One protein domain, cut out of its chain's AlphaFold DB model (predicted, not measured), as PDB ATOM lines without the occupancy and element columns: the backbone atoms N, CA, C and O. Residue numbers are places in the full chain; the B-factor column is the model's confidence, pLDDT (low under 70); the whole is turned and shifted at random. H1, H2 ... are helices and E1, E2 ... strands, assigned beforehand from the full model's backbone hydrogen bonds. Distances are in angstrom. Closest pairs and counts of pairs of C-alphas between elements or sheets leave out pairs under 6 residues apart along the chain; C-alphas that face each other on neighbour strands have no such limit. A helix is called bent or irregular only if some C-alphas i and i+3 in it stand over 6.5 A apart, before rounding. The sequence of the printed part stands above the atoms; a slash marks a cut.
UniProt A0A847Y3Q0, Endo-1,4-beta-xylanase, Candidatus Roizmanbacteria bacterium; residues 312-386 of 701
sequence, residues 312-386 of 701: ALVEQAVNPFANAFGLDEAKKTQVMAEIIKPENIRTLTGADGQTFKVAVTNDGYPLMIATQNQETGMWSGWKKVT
ATOM      1  N   ALA A 312     -30.826 -34.156 -22.118       90.44
ATOM      2  CA  ALA A 312     -30.401 -33.102 -21.195       90.44
ATOM      3  C   ALA A 312     -30.144 -33.639 -19.776       90.44
ATOM      4  O   ALA A 312     -29.263 -33.139 -19.077       90.44
ATOM      5  N   LEU A 313     -30.875 -34.676 -19.350       92.94
ATOM      6  CA  LEU A 313     -30.653 -35.342 -18.064       92.94
ATOM      7  C   LEU A 313     -29.425 -36.270 -18.112       92.94
ATOM      8  O   LEU A 313     -28.665 -36.324 -17.144       92.94
ATOM      9  N   VAL A 314     -29.202 -36.952 -19.241       94.81
ATOM     10  CA  VAL A 314     -27.971 -37.719 -19.509       94.81
ATOM     11  C   VAL A 314     -26.750 -36.803 -19.429       94.81
ATOM     12  O   VAL A 314     -25.811 -37.108 -18.696       94.81
ATOM     13  N   GLU A 315     -26.764 -35.645 -20.095       94.44
ATOM     14  CA  GLU A 315     -25.646 -34.699 -20.036       94.44
ATOM     15  C   GLU A 315     -25.429 -34.137 -18.615       94.44
ATOM     16  O   GLU A 315     -24.288 -34.058 -18.158       94.44
ATOM     17  N   GLN A 316     -26.494 -33.826 -17.864       94.56
ATOM     18  CA  GLN A 316     -26.383 -33.402 -16.456       94.56
ATOM     19  C   GLN A 316     -25.768 -34.474 -15.541       94.56
ATOM     20  O   GLN A 316     -25.089 -34.132 -14.570       94.56
ATOM     21  N   ALA A 317     -25.989 -35.759 -15.830       96.06
ATOM     22  CA  ALA A 317     -25.394 -36.866 -15.086       96.06
ATOM     23  C   ALA A 317     -23.938 -37.148 -15.509       96.06
ATOM     24  O   ALA A 317     -23.096 -37.439 -14.659       96.06
ATOM     25  N   VAL A 318     -23.628 -37.039 -16.807       97.88
ATOM     26  CA  VAL A 318     -22.304 -37.362 -17.366       97.88
ATOM     27  C   VAL A 318     -21.296 -36.219 -17.215       97.88
ATOM     28  O   VAL A 318     -20.128 -36.504 -16.968       97.88
ATOM     29  N   ASN A 319     -21.692 -34.943 -17.304       97.25
ATOM     30  CA  ASN A 319     -20.744 -33.815 -17.258       97.25
ATOM     31  C   ASN A 319     -19.847 -33.794 -15.997       97.25
ATOM     32  O   ASN A 319     -18.628 -33.690 -16.155       97.25
ATOM     33  N   PRO A 320     -20.366 -33.958 -14.760       96.75
ATOM     34  CA  PRO A 320     -19.509 -33.995 -13.573       96.75
ATOM     35  C   PRO A 320     -18.565 -35.206 -13.566       96.75
ATOM     36  O   PRO A 320     -17.413 -35.080 -13.162       96.75
ATOM     37  N   PHE A 321     -19.024 -36.364 -14.056       97.75
ATOM     38  CA  PHE A 321     -18.209 -37.579 -14.176       97.75
ATOM     39  C   PHE A 321     -17.084 -37.400 -15.206       97.75
ATOM     40  O   PHE A 321     -15.931 -37.727 -14.932       97.75
ATOM     41  N   ALA A 322     -17.395 -36.820 -16.369       97.50
ATOM     42  CA  ALA A 322     -16.418 -36.524 -17.411       97.50
ATOM     43  C   ALA A 322     -15.312 -35.587 -16.903       97.50
ATOM     44  O   ALA A 322     -14.133 -35.883 -17.102       97.50
ATOM     45  N   ASN A 323     -15.679 -34.529 -16.172       96.50
ATOM     46  CA  ASN A 323     -14.724 -33.627 -15.527       96.50
ATOM     47  C   ASN A 323     -13.844 -34.371 -14.506       96.50
ATOM     48  O   ASN A 323     -12.618 -34.314 -14.591       96.50
ATOM     49  N   ALA A 324     -14.460 -35.110 -13.579       96.38
ATOM     50  CA  ALA A 324     -13.770 -35.807 -12.491       96.38
ATOM     51  C   ALA A 324     -12.759 -36.861 -12.972       96.38
ATOM     52  O   ALA A 324     -11.719 -37.059 -12.344       96.38
ATOM     53  N   PHE A 325     -13.057 -37.539 -14.084       95.69
ATOM     54  CA  PHE A 325     -12.195 -38.563 -14.679       95.69
ATOM     55  C   PHE A 325     -11.277 -38.028 -15.796       95.69
ATOM     56  O   PHE A 325     -10.517 -38.810 -16.371       95.69
ATOM     57  N   GLY A 326     -11.298 -36.721 -16.091       94.56
ATOM     58  CA  GLY A 326     -10.438 -36.099 -17.107       94.56
ATOM     59  C   GLY A 326     -10.754 -36.542 -18.541       94.56
ATOM     60  O   GLY A 326      -9.843 -36.738 -19.350       94.56
ATOM     61  N   LEU A 327     -12.033 -36.764 -18.847       95.62
ATOM     62  CA  LEU A 327     -12.488 -37.223 -20.157       95.62
ATOM     63  C   LEU A 327     -12.548 -36.068 -21.167       95.62
ATOM     64  O   LEU A 327     -13.024 -34.978 -20.866       95.62
ATOM     65  N   ASP A 328     -12.108 -36.331 -22.397       96.44
ATOM     66  CA  ASP A 328     -12.344 -35.445 -23.541       96.44
ATOM     67  C   ASP A 328     -13.787 -35.563 -24.072       96.44
ATOM     68  O   ASP A 328     -14.498 -36.524 -23.777       96.44
ATOM     69  N   GLU A 329     -14.220 -34.605 -24.899       96.19
ATOM     70  CA  GLU A 329     -15.582 -34.570 -25.460       96.19
ATOM     71  C   GLU A 329     -15.951 -35.820 -26.283       96.19
ATOM     72  O   GLU A 329     -17.126 -36.188 -26.341       96.19
ATOM     73  N   ALA A 330     -14.982 -36.525 -26.884       97.19
ATOM     74  CA  ALA A 330     -15.266 -37.772 -27.596       97.19
ATOM     75  C   ALA A 330     -15.585 -38.905 -26.607       97.19
ATOM     76  O   ALA A 330     -16.586 -39.601 -26.782       97.19
ATOM     77  N   LYS A 331     -14.808 -39.034 -25.523       97.00
ATOM     78  CA  LYS A 331     -15.102 -39.964 -24.418       97.00
ATOM     79  C   LYS A 331     -16.387 -39.600 -23.668       97.00
ATOM     80  O   LYS A 331     -17.173 -40.492 -23.369       97.00
ATOM     81  N   LYS A 332     -16.654 -38.314 -23.417       96.88
ATOM     82  CA  LYS A 332     -17.935 -37.841 -22.858       96.88
ATOM     83  C   LYS A 332     -19.104 -38.271 -23.748       96.88
ATOM     84  O   LYS A 332     -20.058 -38.868 -23.255       96.88
ATOM     85  N   THR A 333     -19.011 -38.024 -25.056       95.94
ATOM     86  CA  THR A 333     -20.038 -38.425 -26.034       95.94
ATOM     87  C   THR A 333     -20.229 -39.942 -26.069       95.94
ATOM     88  O   THR A 333     -21.366 -40.410 -26.108       95.94
ATOM     89  N   GLN A 334     -19.140 -40.713 -25.987       96.06
ATOM     90  CA  GLN A 334     -19.197 -42.168 -25.857       96.06
ATOM     91  C   GLN A 334     -19.961 -42.589 -24.590       96.06
ATOM     92  O   GLN A 334     -20.914 -43.353 -24.706       96.06
ATOM     93  N   VAL A 335     -19.625 -42.044 -23.414       97.00
ATOM     94  CA  VAL A 335     -20.310 -42.370 -22.147       97.00
ATOM     95  C   VAL A 335     -21.801 -42.008 -22.198       97.00
ATOM     96  O   VAL A 335     -22.635 -42.824 -21.808       97.00
ATOM     97  N   MET A 336     -22.167 -40.839 -22.744       95.94
ATOM     98  CA  MET A 336     -23.578 -40.457 -22.941       95.94
ATOM     99  C   MET A 336     -24.336 -41.459 -23.828       95.94
ATOM    100  O   MET A 336     -25.477 -41.804 -23.531       95.94
ATOM    101  N   ALA A 337     -23.700 -41.961 -24.891       93.12
ATOM    102  CA  ALA A 337     -24.274 -42.973 -25.778       93.12
ATOM    103  C   ALA A 337     -24.228 -44.405 -25.204       93.12
ATOM    104  O   ALA A 337     -24.879 -45.298 -25.743       93.12
ATOM    105  N   GLU A 338     -23.457 -44.648 -24.140       93.25
ATOM    106  CA  GLU A 338     -23.299 -45.954 -23.496       93.25
ATOM    107  C   GLU A 338     -24.289 -46.190 -22.361       93.25
ATOM    108  O   GLU A 338     -24.883 -47.266 -22.324       93.25
ATOM    109  N   ILE A 339     -24.509 -45.221 -21.467       93.69
ATOM    110  CA  ILE A 339     -25.356 -45.450 -20.281       93.69
ATOM    111  C   ILE A 339     -26.842 -45.655 -20.618       93.69
ATOM    112  O   ILE A 339     -27.588 -46.216 -19.822       93.69
ATOM    113  N   ILE A 340     -27.278 -45.223 -21.805       89.94
ATOM    114  CA  ILE A 340     -28.666 -45.364 -22.276       89.94
ATOM    115  C   ILE A 340     -28.970 -46.730 -22.911       89.94
ATOM    116  O   ILE A 340     -30.116 -46.985 -23.284       89.94
ATOM    117  N   LYS A 341     -27.964 -47.595 -23.087       89.00
ATOM    118  CA  LYS A 341     -28.134 -48.898 -23.743       89.00
ATOM    119  C   LYS A 341     -28.657 -49.957 -22.759       89.00
ATOM    120  O   LYS A 341     -28.250 -49.933 -21.597       89.00
ATOM    121  N   PRO A 342     -29.483 -50.929 -23.196       88.75
ATOM    122  CA  PRO A 342     -30.035 -51.959 -22.313       88.75
ATOM    123  C   PRO A 342     -28.985 -52.752 -21.523       88.75
ATOM    124  O   PRO A 342     -29.208 -53.039 -20.352       88.75
ATOM    125  N   GLU A 343     -27.828 -53.062 -22.117       90.88
ATOM    126  CA  GLU A 343     -26.735 -53.787 -21.450       90.88
ATOM    127  C   GLU A 343     -26.090 -53.019 -20.280       90.88
ATOM    128  O   GLU A 343     -25.497 -53.634 -19.396       90.88
ATOM    129  N   ASN A 344     -26.248 -51.693 -20.249       94.25
ATOM    130  CA  ASN A 344     -25.740 -50.797 -19.211       94.25
ATOM    131  C   ASN A 344     -26.840 -50.329 -18.233       94.25
ATOM    132  O   ASN A 344     -26.577 -49.514 -17.346       94.25
ATOM    133  N   ILE A 345     -28.064 -50.860 -18.349       93.75
ATOM    134  CA  ILE A 345     -29.160 -50.620 -17.404       93.75
ATOM    135  C   ILE A 345     -29.303 -51.851 -16.505       93.75
ATOM    136  O   ILE A 345     -29.961 -52.833 -16.852       93.75
ATOM    137  N   ARG A 346     -28.705 -51.795 -15.311       94.25
ATOM    138  CA  ARG A 346     -28.896 -52.837 -14.294       94.25
ATOM    139  C   ARG A 346     -30.252 -52.639 -13.624       94.25
ATOM    140  O   ARG A 346     -30.583 -51.521 -13.232       94.25
ATOM    141  N   THR A 347     -31.008 -53.718 -13.451       94.00
ATOM    142  CA  THR A 347     -32.094 -53.770 -12.457       94.00
ATOM    143  C   THR A 347     -31.499 -54.350 -11.178       94.00
ATOM    144  O   THR A 347     -30.689 -55.268 -11.265       94.00
ATOM    145  N   LEU A 348     -31.833 -53.770 -10.028       95.25
ATOM    146  CA  LEU A 348     -31.321 -54.145  -8.711       95.25
ATOM    147  C   LEU A 348     -32.466 -54.117  -7.695       95.25
ATOM    148  O   LEU A 348     -33.462 -53.416  -7.894       95.25
ATOM    149  N   THR A 349     -32.312 -54.848  -6.594       93.81
ATOM    150  CA  THR A 349     -33.245 -54.803  -5.458       93.81
ATOM    151  C   THR A 349     -32.529 -54.307  -4.206       93.81
ATOM    152  O   THR A 349     -31.512 -54.877  -3.803       93.81
ATOM    153  N   GLY A 350     -33.066 -53.250  -3.596       93.06
ATOM    154  CA  GLY A 350     -32.581 -52.689  -2.340       93.06
ATOM    155  C   GLY A 350     -32.756 -53.639  -1.157       93.06
ATOM    156  O   GLY A 350     -33.563 -54.571  -1.177       93.06
ATOM    157  N   ALA A 351     -32.031 -53.376  -0.073       90.56
ATOM    158  CA  ALA A 351     -32.099 -54.152   1.161       90.56
ATOM    159  C   ALA A 351     -33.463 -54.046   1.881       90.56
ATOM    160  O   ALA A 351     -33.716 -54.786   2.836       90.56
ATOM    161  N   ASP A 352     -34.351 -53.134   1.466       86.38
ATOM    162  CA  ASP A 352     -35.756 -53.044   1.889       86.38
ATOM    163  C   ASP A 352     -36.741 -53.820   0.991       86.38
ATOM    164  O   ASP A 352     -37.897 -53.987   1.376       86.38
ATOM    165  N   GLY A 353     -36.282 -54.340  -0.151       87.56
ATOM    166  CA  GLY A 353     -37.093 -55.035  -1.149       87.56
ATOM    167  C   GLY A 353     -37.585 -54.162  -2.309       87.56
ATOM    168  O   GLY A 353     -38.244 -54.693  -3.201       87.56
ATOM    169  N   GLN A 354     -37.284 -52.857  -2.352       86.25
ATOM    170  CA  GLN A 354     -37.654 -52.020  -3.495       86.25
ATOM    171  C   GLN A 354     -36.788 -52.332  -4.721       86.25
ATOM    172  O   GLN A 354     -35.560 -52.290  -4.682       86.25
ATOM    173  N   THR A 355     -37.439 -52.611  -5.850       90.44
ATOM    174  CA  THR A 355     -36.765 -52.732  -7.146       90.44
ATOM    175  C   THR A 355     -36.460 -51.349  -7.715       90.44
ATOM    176  O   THR A 355     -37.331 -50.475  -7.786       90.44
ATOM    177  N   PHE A 356     -35.234 -51.160  -8.189       94.56
ATOM    178  CA  PHE A 356     -34.810 -49.961  -8.898       94.56
ATOM    179  C   PHE A 356     -33.938 -50.312 -10.114       94.56
ATOM    180  O   PHE A 356     -33.511 -51.450 -10.305       94.56
ATOM    181  N   LYS A 357     -33.702 -49.331 -10.984       95.12
ATOM    182  CA  LYS A 357     -32.823 -49.434 -12.151       95.12
ATOM    183  C   LYS A 357     -31.742 -48.375 -12.074       95.12
ATOM    184  O   LYS A 357     -32.048 -47.225 -11.767       95.12
ATOM    185  N   VAL A 358     -30.506 -48.749 -12.394       96.62
ATOM    186  CA  VAL A 358     -29.377 -47.821 -12.535       96.62
ATOM    187  C   VAL A 358     -28.764 -47.911 -13.922       96.62
ATOM    188  O   VAL A 358     -28.519 -49.000 -14.437       96.62
ATOM    189  N   ALA A 359     -28.497 -46.747 -14.506       96.75
ATOM    190  CA  ALA A 359     -27.698 -46.614 -15.715       96.75
ATOM    191  C   ALA A 359     -26.230 -46.456 -15.302       96.75
ATOM    192  O   ALA A 359     -25.890 -45.518 -14.565       96.75
ATOM    193  N   VAL A 360     -25.379 -47.380 -15.746       97.31
ATOM    194  CA  VAL A 360     -23.945 -47.421 -15.428       97.31
ATOM    195  C   VAL A 360     -23.086 -47.164 -16.665       97.31
ATOM    196  O   VAL A 360     -23.511 -47.408 -17.790       97.31
ATOM    197  N   THR A 361     -21.853 -46.697 -16.472       97.19
ATOM    198  CA  THR A 361     -20.824 -46.768 -17.523       97.19
ATOM    199  C   THR A 361     -20.387 -48.219 -17.759       97.19
ATOM    200  O   THR A 361     -20.636 -49.081 -16.915       97.19
ATOM    201  N   ASN A 362     -19.661 -48.496 -18.850       94.19
ATOM    202  CA  ASN A 362     -19.086 -49.829 -19.103       94.19
ATOM    203  C   ASN A 362     -18.200 -50.335 -17.936       94.19
ATOM    204  O   ASN A 362     -18.145 -51.534 -17.679       94.19
ATOM    205  N   ASP A 363     -17.531 -49.427 -17.212       92.69
ATOM    206  CA  ASP A 363     -16.716 -49.734 -16.023       92.69
ATOM    207  C   ASP A 363     -17.558 -49.959 -14.746       92.69
ATOM    208  O   ASP A 363     -17.020 -50.254 -13.676       92.69
ATOM    209  N   GLY A 364     -18.883 -49.814 -14.833       95.12
ATOM    210  CA  GLY A 364     -19.835 -50.043 -13.750       95.12
ATOM    211  C   GLY A 364     -20.090 -48.849 -12.827       95.12
ATOM    212  O   GLY A 364     -20.689 -49.048 -11.776       95.12
ATOM    213  N   TYR A 365     -19.670 -47.625 -13.164       97.50
ATOM    214  CA  TYR A 365     -19.994 -46.448 -12.342       97.50
ATOM    215  C   TYR A 365     -21.446 -46.003 -12.592       97.50
ATOM    216  O   TYR A 365     -21.771 -45.686 -13.739       97.50
ATOM    217  N   PRO A 366     -22.329 -45.946 -11.574       97.81
ATOM    218  CA  PRO A 366     -23.700 -45.474 -11.758       97.81
ATOM    219  C   PRO A 366     -23.738 -43.959 -11.961       97.81
ATOM    220  O   PRO A 366     -23.069 -43.213 -11.248       97.81
ATOM    221  N   LEU A 367     -24.565 -43.508 -12.906       97.88
ATOM    222  CA  LEU A 367     -24.799 -42.085 -13.190       97.88
ATOM    223  C   LEU A 367     -26.278 -41.691 -13.050       97.88
ATOM    224  O   LEU A 367     -26.584 -40.558 -12.667       97.88
ATOM    225  N   MET A 368     -27.205 -42.617 -13.311       97.31
ATOM    226  CA  MET A 368     -28.649 -42.357 -13.261       97.31
ATOM    227  C   MET A 368     -29.389 -43.473 -12.524       97.31
ATOM    228  O   MET A 368     -28.940 -44.617 -12.532       97.31
ATOM    229  N   ILE A 369     -30.530 -43.144 -11.919       96.69
ATOM    230  CA  ILE A 369     -31.395 -44.070 -11.180       96.69
ATOM    231  C   ILE A 369     -32.881 -43.810 -11.468       96.69
ATOM    232  O   ILE A 369     -33.284 -42.668 -11.700       96.69
ATOM    233  N   ALA A 370     -33.698 -44.859 -11.424       94.06
ATOM    234  CA  ALA A 370     -35.158 -44.797 -11.373       94.06
ATOM    235  C   ALA A 370     -35.674 -45.875 -10.405       94.06
ATOM    236  O   ALA A 370     -35.217 -47.014 -10.473       94.06
ATOM    237  N   THR A 371     -36.625 -45.554  -9.527       90.31
ATOM    238  CA  THR A 371     -37.227 -46.525  -8.592       90.31
ATOM    239  C   THR A 371     -38.585 -47.008  -9.094       90.31
ATOM    240  O   THR A 371     -39.275 -46.275  -9.806       90.31
ATOM    241  N   GLN A 372     -38.984 -48.231  -8.732       83.81
ATOM    242  CA  GLN A 372     -40.299 -48.782  -9.057       83.81
ATOM    243  C   GLN A 372     -41.193 -48.819  -7.815       83.81
ATOM    244  O   GLN A 372     -40.862 -49.460  -6.816       83.81
ATOM    245  N   ASN A 373     -42.358 -48.172  -7.889       76.50
ATOM    246  CA  ASN A 373     -43.388 -48.306  -6.865       76.50
ATOM    247  C   ASN A 373     -43.919 -49.752  -6.872       76.50
ATOM    248  O   ASN A 373     -44.443 -50.218  -7.883       76.50
ATOM    249  N   GLN A 374     -43.787 -50.444  -5.739       71.19
ATOM    250  CA  GLN A 374     -44.103 -51.871  -5.615       71.19
ATOM    251  C   GLN A 374     -45.615 -52.176  -5.602       71.19
ATOM    252  O   GLN A 374     -46.015 -53.279  -5.959       71.19
ATOM    253  N   GLU A 375     -46.467 -51.209  -5.244       65.06
ATOM    254  CA  GLU A 375     -47.931 -51.371  -5.247       65.06
ATOM    255  C   GLU A 375     -48.532 -51.197  -6.653       65.06
ATOM    256  O   GLU A 375     -49.502 -51.864  -7.011       65.06
ATOM    257  N   THR A 376     -47.975 -50.284  -7.457       62.62
ATOM    258  CA  THR A 376     -48.520 -49.907  -8.776       62.62
ATOM    259  C   THR A 376     -47.728 -50.460  -9.959       62.62
ATOM    260  O   THR A 376     -48.227 -50.441 -11.086       62.62
ATOM    261  N   GLY A 377     -46.496 -50.921  -9.725       69.12
ATOM    262  CA  GLY A 377     -45.537 -51.331 -10.753       69.12
ATOM    263  C   GLY A 377     -44.931 -50.172 -11.557       69.12
ATOM    264  O   GLY A 377     -44.190 -50.430 -12.505       69.12
ATOM    265  N   MET A 378     -45.236 -48.912 -11.225       69.00
ATOM    266  CA  MET A 378     -44.829 -47.745 -12.018       69.00
ATOM    267  C   MET A 378     -43.426 -47.240 -11.656       69.00
ATOM    268  O   MET A 378     -43.089 -47.107 -10.477       69.00
ATOM    269  N   TRP A 379     -42.631 -46.891 -12.669       81.62
ATOM    270  CA  TRP A 379     -41.311 -46.279 -12.503       81.62
ATOM    271  C   TRP A 379     -41.383 -44.769 -12.237       81.62
ATOM    272  O   TRP A 379     -42.202 -44.056 -12.812       81.62
ATOM    273  N   SER A 380     -40.450 -44.256 -11.431       81.38
ATOM    274  CA  SER A 380     -40.340 -42.839 -11.041       81.38
ATOM    275  C   SER A 380     -39.917 -41.867 -12.153       81.38
ATOM    276  O   SER A 380     -39.707 -40.684 -11.872       81.38
ATOM    277  N   GLY A 381     -39.663 -42.372 -13.364       86.38
ATOM    278  CA  GLY A 381     -38.773 -41.735 -14.335       86.38
ATOM    279  C   GLY A 381     -37.309 -41.715 -13.866       86.38
ATOM    280  O   GLY A 381     -37.008 -41.967 -12.695       86.38
ATOM    281  N   TRP A 382     -36.395 -41.422 -14.792       93.06
ATOM    282  CA  TRP A 382     -34.963 -41.301 -14.508       93.06
ATOM    283  C   TRP A 382     -34.614 -40.020 -13.745       93.06
ATOM    284  O   TRP A 382     -35.217 -38.966 -13.949       93.06
ATOM    285  N   LYS A 383     -33.582 -40.112 -12.904       95.12
ATOM    286  CA  LYS A 383     -32.943 -39.012 -12.168       95.12
ATOM    287  C   LYS A 383     -31.427 -39.238 -12.149       95.12
ATOM    288  O   LYS A 383     -30.975 -40.367 -12.323       95.12
ATOM    289  N   LYS A 384     -30.635 -38.192 -11.897       95.50
ATOM    290  CA  LYS A 384     -29.217 -38.339 -11.518       95.50
ATOM    291  C   LYS A 384     -29.132 -39.173 -10.228       95.50
ATOM    292  O   LYS A 384     -29.940 -38.965  -9.322       95.50
ATOM    293  N   VAL A 385     -28.187 -40.107 -10.143       96.31
ATOM    294  CA  VAL A 385     -27.970 -40.895  -8.918       96.31
ATOM    295  C   VAL A 385     -27.301 -40.047  -7.825       96.31
ATOM    296  O   VAL A 385     -26.533 -39.131  -8.126       96.31
ATOM    297  N   THR A 386     -27.589 -40.333  -6.554       97.44
ATOM    298  CA  THR A 386     -26.960 -39.658  -5.407       97.44
ATOM    299  C   THR A 386     -26.422 -40.663  -4.394       97.44
ATOM    300  O   THR A 386     -26.899 -41.796  -4.310       97.44
TER     301      THR A 386
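What this domain is: This is residues 312 to 386 of the 701 residues of the protein "Endo-1,4-beta-xylanase" of Candidatus Roizmanbacteria bacterium (UniProt A0A847Y3Q0). A small, twisted sheet of three strands makes one part of an elongated shape, and two steeply tilted helices, H1 and H2, sit together at one end of it. The last stretch, residues 372 to 386, loops out past the opposite end and folds back beside E3, where residues 383 to 384 pair with residues 368 to 369, antiparallel. The printed part has 75 residues with two named helices and three named strands, in the order H1 H2 E1 E2 E3; the sheet runs E1 E2 E3, antiparallel throughout, and the class is mixed, helices and strands. It is only just compact, close to loose, with a radius of gyration of the C-alphas of 13.1 A and spans of 43 by 22 by 21 A.

Where its parts are: Find C-alpha 312 at (-30.401, -33.102, -21.195); from there H1, residues 312 to 324, runs 19.0 A. H1 is irregular, but only just: C-alphas 317 and 320 are 6.7 A apart. Next comes H2, residues 329 to 339, 15.5 A long, beginning at C-alpha 329 at (-15.582, -34.570, -25.460). Read on to E1, residues 345 to 349, then E2, residues 355 to 360, 16.2 A long. E3, residues 366 to 371, ends at C-alpha 371 at (-37.227, -46.525, -8.592).

How they stand to each other: Begin with the sheet, a meander, each strand the antiparallel neighbour of the one before; it is strongly twisted, only just, with C-alphas up to 4.0 A off its best plane. In the hairpin of E1 and E2, look at N 346 and O 358, 2.9 A apart and within hydrogen-bond range. In the hairpin of E2 and E3, N 357 and O 370 are within that range at 2.8 A. H2 is on the sheet at a height over the sheet of 11.7 A, and its closest C-alpha pair with E2 is Ile 339 and Ala 359, 5.3 A. H2 is only just over E2 and E3, with 3 of its C-alphas falling on each, and it runs only just along the strands, at 29 degrees to E2 on the local plane. H1 only grazes the sheet, with residues 313 to 321; its closest C-alphas with E3 are those of Ala 317 and Leu 367, 5.6 A apart. H1 and H2 touch, closest at the C-alphas of Ala 322 and Lys 332, 5.8 A, and run opposite ways at a steep tilt of 56 degrees. In H2 every O i to N i+4 pair is within hydrogen-bond range; in H1, 7 of 9 are.

The domain as a whole: The two C-alphas farthest apart are those of Asp 328 and Glu 375, 43.1 A. The printed part has no cut, and the four links between named elements are tight. Mean pLDDT of the printed part is 91.9; look for low confidence, under 70, at residues 375 to 378.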